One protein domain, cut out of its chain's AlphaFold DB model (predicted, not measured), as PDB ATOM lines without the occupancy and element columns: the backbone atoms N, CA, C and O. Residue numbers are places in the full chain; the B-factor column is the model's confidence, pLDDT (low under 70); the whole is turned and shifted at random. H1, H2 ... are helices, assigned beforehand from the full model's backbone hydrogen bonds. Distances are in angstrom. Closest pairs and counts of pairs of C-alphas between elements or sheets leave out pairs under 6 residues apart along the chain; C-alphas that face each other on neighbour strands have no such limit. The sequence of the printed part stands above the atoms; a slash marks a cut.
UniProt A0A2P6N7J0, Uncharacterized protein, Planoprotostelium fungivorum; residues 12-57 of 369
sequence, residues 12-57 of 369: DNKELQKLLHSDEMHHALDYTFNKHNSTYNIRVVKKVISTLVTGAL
ATOM      1  N   ASP A  12     -44.781 -14.973  -5.435       90.19
ATOM      2  CA  ASP A  12     -44.187 -14.090  -6.446       90.19
ATOM      3  C   ASP A  12     -42.805 -13.593  -5.994       90.19
ATOM      4  O   ASP A  12     -42.559 -13.347  -4.811       90.19
ATOM      5  N   ASN A  13     -41.886 -13.369  -6.939       86.50
ATOM      6  CA  ASN A  13     -40.540 -12.893  -6.619       86.50
ATOM      7  C   ASN A  13     -40.583 -11.528  -5.911       86.50
ATOM      8  O   ASN A  13     -39.796 -11.284  -5.000       86.50
ATOM      9  N   LYS A  14     -41.521 -10.634  -6.261       90.31
ATOM     10  CA  LYS A  14     -41.647  -9.339  -5.566       90.31
ATOM     11  C   LYS A  14     -42.081  -9.513  -4.114       90.31
ATOM     12  O   LYS A  14     -41.597  -8.787  -3.247       90.31
ATOM     13  N   GLU A  15     -42.982 -10.451  -3.849       92.81
ATOM     14  CA  GLU A  15     -43.439 -10.773  -2.495       92.81
ATOM     15  C   GLU A  15     -42.323 -11.420  -1.684       92.81
ATOM     16  O   GLU A  15     -42.068 -11.003  -0.557       92.81
ATOM     17  N   LEU A  16     -41.579 -12.344  -2.291       91.69
ATOM     18  CA  LEU A  16     -40.398 -12.945  -1.686       91.69
ATOM     19  C   LEU A  16     -39.342 -11.894  -1.337       91.69
ATOM     20  O   LEU A  16     -38.803 -11.915  -0.234       91.69
ATOM     21  N   GLN A  17     -39.075 -10.930  -2.225       91.94
ATOM     22  CA  GLN A  17     -38.171  -9.828  -1.899       91.94
ATOM     23  C   GLN A  17     -38.690  -9.015  -0.713       91.94
ATOM     24  O   GLN A  17     -37.899  -8.713   0.170       91.94
ATOM     25  N   LYS A  18     -39.984  -8.680  -0.641       94.06
ATOM     26  CA  LYS A  18     -40.545  -7.973   0.528       94.06
ATOM     27  C   LYS A  18     -40.359  -8.780   1.813       94.06
ATOM     28  O   LYS A  18     -39.899  -8.230   2.806       94.06
ATOM     29  N   LEU A  19     -40.644 -10.081   1.763       94.06
ATOM     30  CA  LEU A  19     -40.493 -10.988   2.895       94.06
ATOM     31  C   LEU A  19     -39.034 -11.058   3.372       94.06
ATOM     32  O   LEU A  19     -38.783 -10.985   4.567       94.06
ATOM     33  N   LEU A  20     -38.061 -11.101   2.458       93.56
ATOM     34  CA  LEU A  20     -36.629 -11.098   2.790       93.56
ATOM     35  C   LEU A  20     -36.118  -9.789   3.418       93.56
ATOM     36  O   LEU A  20     -34.974  -9.766   3.860       93.56
ATOM     37  N   HIS A  21     -36.909  -8.713   3.427       92.75
ATOM     38  CA  HIS A  21     -36.590  -7.467   4.142       92.75
ATOM     39  C   HIS A  21     -37.430  -7.285   5.417       92.75
ATOM     40  O   HIS A  21     -37.332  -6.237   6.047       92.75
ATOM     41  N   SER A  22     -38.276  -8.256   5.773       94.88
ATOM     42  CA  SER A  22     -39.062  -8.208   7.008       94.88
ATOM     43  C   SER A  22     -38.204  -8.581   8.217       94.88
ATOM     44  O   SER A  22     -37.361  -9.480   8.126       94.88
ATOM     45  N   ASP A  23     -38.427  -7.912   9.348       92.88
ATOM     46  CA  ASP A  23     -37.695  -8.177  10.591       92.88
ATOM     47  C   ASP A  23     -37.939  -9.615  11.074       92.88
ATOM     48  O   ASP A  23     -37.022 -10.282  11.556       92.88
ATOM     49  N   GLU A  24     -39.145 -10.149  10.860       91.56
ATOM     50  CA  GLU A  24     -39.489 -11.529  11.197       91.56
ATOM     51  C   GLU A  24     -38.636 -12.528  10.415       91.56
ATOM     52  O   GLU A  24     -38.136 -13.499  10.985       91.56
ATOM     53  N   MET A  25     -38.428 -12.286   9.118       90.81
ATOM     54  CA  MET A  25     -37.579 -13.147   8.300       90.81
ATOM     55  C   MET A  25     -36.103 -12.985   8.660       90.81
ATOM     56  O   MET A  25     -35.371 -13.968   8.646       90.81
ATOM     57  N   HIS A  26     -35.659 -11.779   9.017       92.12
ATOM     58  CA  HIS A  26     -34.314 -11.573   9.551       92.12
ATOM     59  C   HIS A  26     -34.083 -12.418  10.809       92.12
ATOM     60  O   HIS A  26     -33.092 -13.138  10.869       92.12
ATOM     61  N   HIS A  27     -35.014 -12.396  11.762       91.00
ATOM     62  CA  HIS A  27     -34.938 -13.225  12.964       91.00
ATOM     63  C   HIS A  27     -35.023 -14.724  12.662       91.00
ATOM     64  O   HIS A  27     -34.255 -15.499  13.224       91.00
ATOM     65  N   ALA A  28     -35.909 -15.142  11.754       89.69
ATOM     66  CA  ALA A  28     -36.041 -16.545  11.362       89.69
ATOM     67  C   ALA A  28     -34.804 -17.073  10.620       89.69
ATOM     68  O   ALA A  28     -34.462 -18.252  10.730       89.69
ATOM     69  N   LEU A  29     -34.146 -16.198   9.852       90.56
ATOM     70  CA  LEU A  29     -32.923 -16.512   9.129       90.56
ATOM     71  C   LEU A  29     -31.667 -16.354   9.977       90.56
ATOM     72  O   LEU A  29     -30.583 -16.720   9.523       90.56
ATOM     73  N   ASP A  30     -31.770 -15.802  11.179       89.19
ATOM     74  CA  ASP A  30     -30.628 -15.731  12.070       89.19
ATOM     75  C   ASP A  30     -30.282 -17.149  12.536       89.19
ATOM     76  O   ASP A  30     -31.151 -17.937  12.905       89.19
ATOM     77  N   TYR A  31     -29.006 -17.519  12.440       74.38
ATOM     78  CA  TYR A  31     -28.510 -18.853  12.803       74.38
ATOM     79  C   TYR A  31     -29.070 -20.051  12.007       74.38
ATOM     80  O   TYR A  31     -28.715 -21.182  12.320       74.38
ATOM     81  N   THR A  32     -29.844 -19.881  10.925       79.56
ATOM     82  CA  THR A  32     -30.328 -21.032  10.117       79.56
ATOM     83  C   THR A  32     -29.182 -21.860   9.527       79.56
ATOM     84  O   THR A  32     -29.280 -23.074   9.372       79.56
ATOM     85  N   PHE A  33     -28.058 -21.211   9.223       67.69
ATOM     86  CA  PHE A  33     -26.822 -21.874   8.807       67.69
ATOM     87  C   PHE A  33     -25.809 -21.991   9.957       67.69
ATOM     88  O   PHE A  33     -24.608 -22.001   9.709       67.69
ATOM     89  N   ASN A  34     -26.302 -22.047  11.202       60.38
ATOM     90  CA  ASN A  34     -25.652 -22.237  12.511       60.38
ATOM     91  C   ASN A  34     -24.379 -21.437  12.834       60.38
ATOM     92  O   ASN A  34     -23.866 -21.541  13.946       60.38
ATOM     93  N   LYS A  35     -23.865 -20.622  11.912       78.94
ATOM     94  CA  LYS A  35     -22.610 -19.877  12.071       78.94
ATOM     95  C   LYS A  35     -22.593 -18.524  11.351       78.94
ATOM     96  O   LYS A  35     -21.621 -17.787  11.470       78.94
ATOM     97  N   HIS A  36     -23.672 -18.165  10.653       87.25
ATOM     98  CA  HIS A  36     -23.788 -16.890   9.948       87.25
ATOM     99  C   HIS A  36     -25.003 -16.090  10.403       87.25
ATOM    100  O   HIS A  36     -26.047 -16.659  10.730       87.25
ATOM    101  N   ASN A  37     -24.858 -14.765  10.359       91.38
ATOM    102  CA  ASN A  37     -25.924 -13.823  10.679       91.38
ATOM    103  C   ASN A  37     -27.023 -13.796   9.603       91.38
ATOM    104  O   ASN A  37     -26.816 -14.191   8.448       91.38
ATOM    105  N   SER A  38     -28.181 -13.253   9.975       93.44
ATOM    106  CA  SER A  38     -29.321 -13.059   9.072       93.44
ATOM    107  C   SER A  38     -28.945 -12.373   7.751       93.44
ATOM    108  O   SER A  38     -29.419 -12.755   6.683       93.44
ATOM    109  N   THR A  39     -28.067 -11.365   7.795       92.88
ATOM    110  CA  THR A  39     -27.691 -10.558   6.622       92.88
ATOM    111  C   THR A  39     -26.973 -11.394   5.571       92.88
ATOM    112  O   THR A  39     -27.293 -11.307   4.383       92.88
ATOM    113  N   TYR A  40     -26.028 -12.230   5.996       93.62
ATOM    114  CA  TYR A  40     -25.349 -13.185   5.131       93.62
ATOM    115  C   TYR A  40     -26.344 -14.193   4.549       93.62
ATOM    116  O   TYR A  40     -26.384 -14.386   3.333       93.62
ATOM    117  N   ASN A  41     -27.201 -14.775   5.391       93.44
ATOM    118  CA  ASN A  41     -28.168 -15.789   4.966       93.44
ATOM    119  C   ASN A  41     -29.140 -15.229   3.915       93.44
ATOM    120  O   ASN A  41     -29.385 -15.865   2.890       93.44
ATOM    121  N   ILE A  42     -29.600 -13.987   4.087       94.50
ATOM    122  CA  ILE A  42     -30.428 -13.287   3.096       94.50
ATOM    123  C   ILE A  42     -29.673 -13.075   1.779       94.50
ATOM    124  O   ILE A  42     -30.256 -13.262   0.710       94.50
ATOM    125  N   ARG A  43     -28.381 -12.714   1.811       94.69
ATOM    126  CA  ARG A  43     -27.565 -12.578   0.587       94.69
ATOM    127  C   ARG A  43     -27.433 -13.907  -0.152       94.69
ATOM    128  O   ARG A  43     -27.612 -13.931  -1.371       94.69
ATOM    129  N   VAL A  44     -27.192 -15.005   0.569       94.75
ATOM    130  CA  VAL A  44     -27.157 -16.360  -0.005       94.75
ATOM    131  C   VAL A  44     -28.494 -16.698  -0.660       94.75
ATOM    132  O   VAL A  44     -28.515 -17.062  -1.834       94.75
ATOM    133  N   VAL A  45     -29.611 -16.509   0.047       94.50
ATOM    134  CA  VAL A  45     -30.954 -16.791  -0.480       94.50
ATOM    135  C   VAL A  45     -31.241 -15.962  -1.734       94.50
ATOM    136  O   VAL A  45     -31.609 -16.519  -2.768       94.50
ATOM    137  N   LYS A  46     -30.989 -14.646  -1.699       94.75
ATOM    138  CA  LYS A  46     -31.152 -13.762  -2.868       94.75
ATOM    139  C   LYS A  46     -30.306 -14.224  -4.053       94.75
ATOM    140  O   LYS A  46     -30.799 -14.247  -5.182       94.75
ATOM    141  N   LYS A  47     -29.051 -14.614  -3.813       95.69
ATOM    142  CA  LYS A  47     -28.150 -15.103  -4.862       95.69
ATOM    143  C   LYS A  47     -28.644 -16.412  -5.471       95.69
ATOM    144  O   LYS A  47     -28.646 -16.536  -6.695       95.69
ATOM    145  N   VAL A  48     -29.068 -17.360  -4.639       94.94
ATOM    146  CA  VAL A  48     -29.617 -18.653  -5.063       94.94
ATOM    147  C   VAL A  48     -30.857 -18.444  -5.927       94.94
ATOM    148  O   VAL A  48     -30.889 -18.920  -7.058       94.94
ATOM    149  N   ILE A  49     -31.823 -17.649  -5.459       94.12
ATOM    150  CA  ILE A  49     -33.043 -17.334  -6.216       94.12
ATOM    151  C   ILE A  49     -32.689 -16.680  -7.551       94.12
ATOM    152  O   ILE A  49     -33.147 -17.129  -8.595       94.12
ATOM    153  N   SER A  50     -31.838 -15.649  -7.537       94.56
ATOM    154  CA  SER A  50     -31.420 -14.962  -8.762       94.56
ATOM    155  C   SER A  50     -30.759 -15.914  -9.759       94.56
ATOM    156  O   SER A  50     -30.966 -15.772 -10.959       94.56
ATOM    157  N   THR A  51     -29.987 -16.881  -9.271       95.12
ATOM    158  CA  THR A  51     -29.285 -17.862 -10.102       95.12
ATOM    159  C   THR A  51     -30.229 -18.915 -10.683       95.12
ATOM    160  O   THR A  51     -30.069 -19.300 -11.840       95.12
ATOM    161  N   LEU A  52     -31.231 -19.341  -9.911       94.00
ATOM    162  CA  LEU A  52     -32.278 -20.256 -10.369       94.00
ATOM    163  C   LEU A  52     -33.179 -19.593 -11.415       94.00
ATOM    164  O   LEU A  52     -33.471 -20.193 -12.443       94.00
ATOM    165  N   VAL A  53     -33.577 -18.337 -11.186       92.25
ATOM    166  CA  VAL A  53     -34.439 -17.576 -12.107       92.25
ATOM    167  C   VAL A  53     -33.767 -17.355 -13.462       92.25
ATOM    168  O   VAL A  53     -34.434 -17.418 -14.490       92.25
ATOM    169  N   THR A  54     -32.453 -17.116 -13.490       94.94
ATOM    170  CA  THR A  54     -31.710 -16.978 -14.753       94.94
ATOM    171  C   THR A  54     -31.379 -18.317 -15.410       94.94
ATOM    172  O   THR A  54     -30.860 -18.321 -16.524       94.94
ATOM    173  N   GLY A  55     -31.645 -19.444 -14.739       93.75
ATOM    174  CA  GLY A  55     -31.251 -20.775 -15.197       93.75
ATOM    175  C   GLY A  55     -29.735 -20.970 -15.262       93.75
ATOM    176  O   GLY A  55     -29.264 -21.857 -15.966       93.75
ATOM    177  N   ALA A  56     -28.959 -20.129 -14.568       94.94
ATOM    178  CA  ALA A  56     -27.503 -20.175 -14.635       94.94
ATOM    179  C   ALA A  56     -26.915 -21.360 -13.856       94.94
ATOM    180  O   ALA A  56     -25.846 -21.834 -14.224       94.94
ATOM    181  N   LEU A  57     -27.599 -21.820 -12.800       95.62
ATOM    182  CA  LEU A  57     -27.312 -23.081 -12.108       95.62
ATOM    183  C   LEU A  57     -28.617 -23.797 -11.765       95.62
ATOM    184  O   LEU A  57     -29.632 -23.165 -11.468       95.62
TER     185      LEU A  57
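This is residues 12 to 57 of the 369 residues of an uncharacterized protein of Planoprotostelium fungivorum (UniProt A0A2P6N7J0). Three helices make a flat, lopsided U: the short helix H1 is one arm, the short helix H2 crosses the closed end, and the long helix H3 is the other arm, running back beside H1. The U is loosely formed, for H2 packs on the first turns of H3, while the two arms are only near each other. The printed part has 46 residues with three named helices, in the order H1, H2, H3, and no named strand; its class is all helix. It is only just compact, close to loose, with a radius of gyration of the C-alphas of 11.0 A, and its C-alphas span 28 by 22 by 11 A along their three main axes.

Asp 12 comes first, and H1 follows with residues 13 to 19. A tight link, residues 20 to 22, joins H1 to H2, residues 23 to 29. H1 and H2 are close but not clearly touching, with 1 pair of C-alphas within 8 A; their closest C-alphas, those of Leu 19 and Met 25, are 6.5 A apart. The lines of H1 and H2 are about perpendicular, at 80 degrees. A short link, residues 30 to 37, joins H2 to H3, residues 38 to 53. H2 and H3 touch, with 8 pairs of C-alphas within 8 A; the closest are those of Leu 29 and Ser 38, 5.0 A apart. H3 touches H2 with residues 38 to 42 alone. The lines of H2 and H3 are also about perpendicular, at 80 degrees. H1 and H3 are near each other, with no pair of C-alphas within 8 A but 7 pairs within 10 A. In H1, H2 and H3 every O i to N i+4 pair is within hydrogen-bond range.

H1 begins at C-alpha 13, at (-40.540, -12.893, -6.619), and measures 9.7 A from first to last C-alpha. H2 begins at C-alpha 23, at (-37.695, -8.177, 10.591), and is also 9.7 A long. H3, the longest helix with 16 residues, measures 22.3 A from C-alpha 38 to C-alpha 53, which is at (-34.439, -17.576, -12.107). Residues 54 to 57 follow it.

The two C-alphas farthest apart are those of Glu 24 and Ala 56, at 29.8 A. The first and last printed C-alphas, those of Asp 12 and Leu 57, are 19.9 A apart. The printed part has no cut, and no link between its helices is long. The mean pLDDT of the printed part is 90.6; residues 33 to 34, in the link from H2 to H3, are under 70.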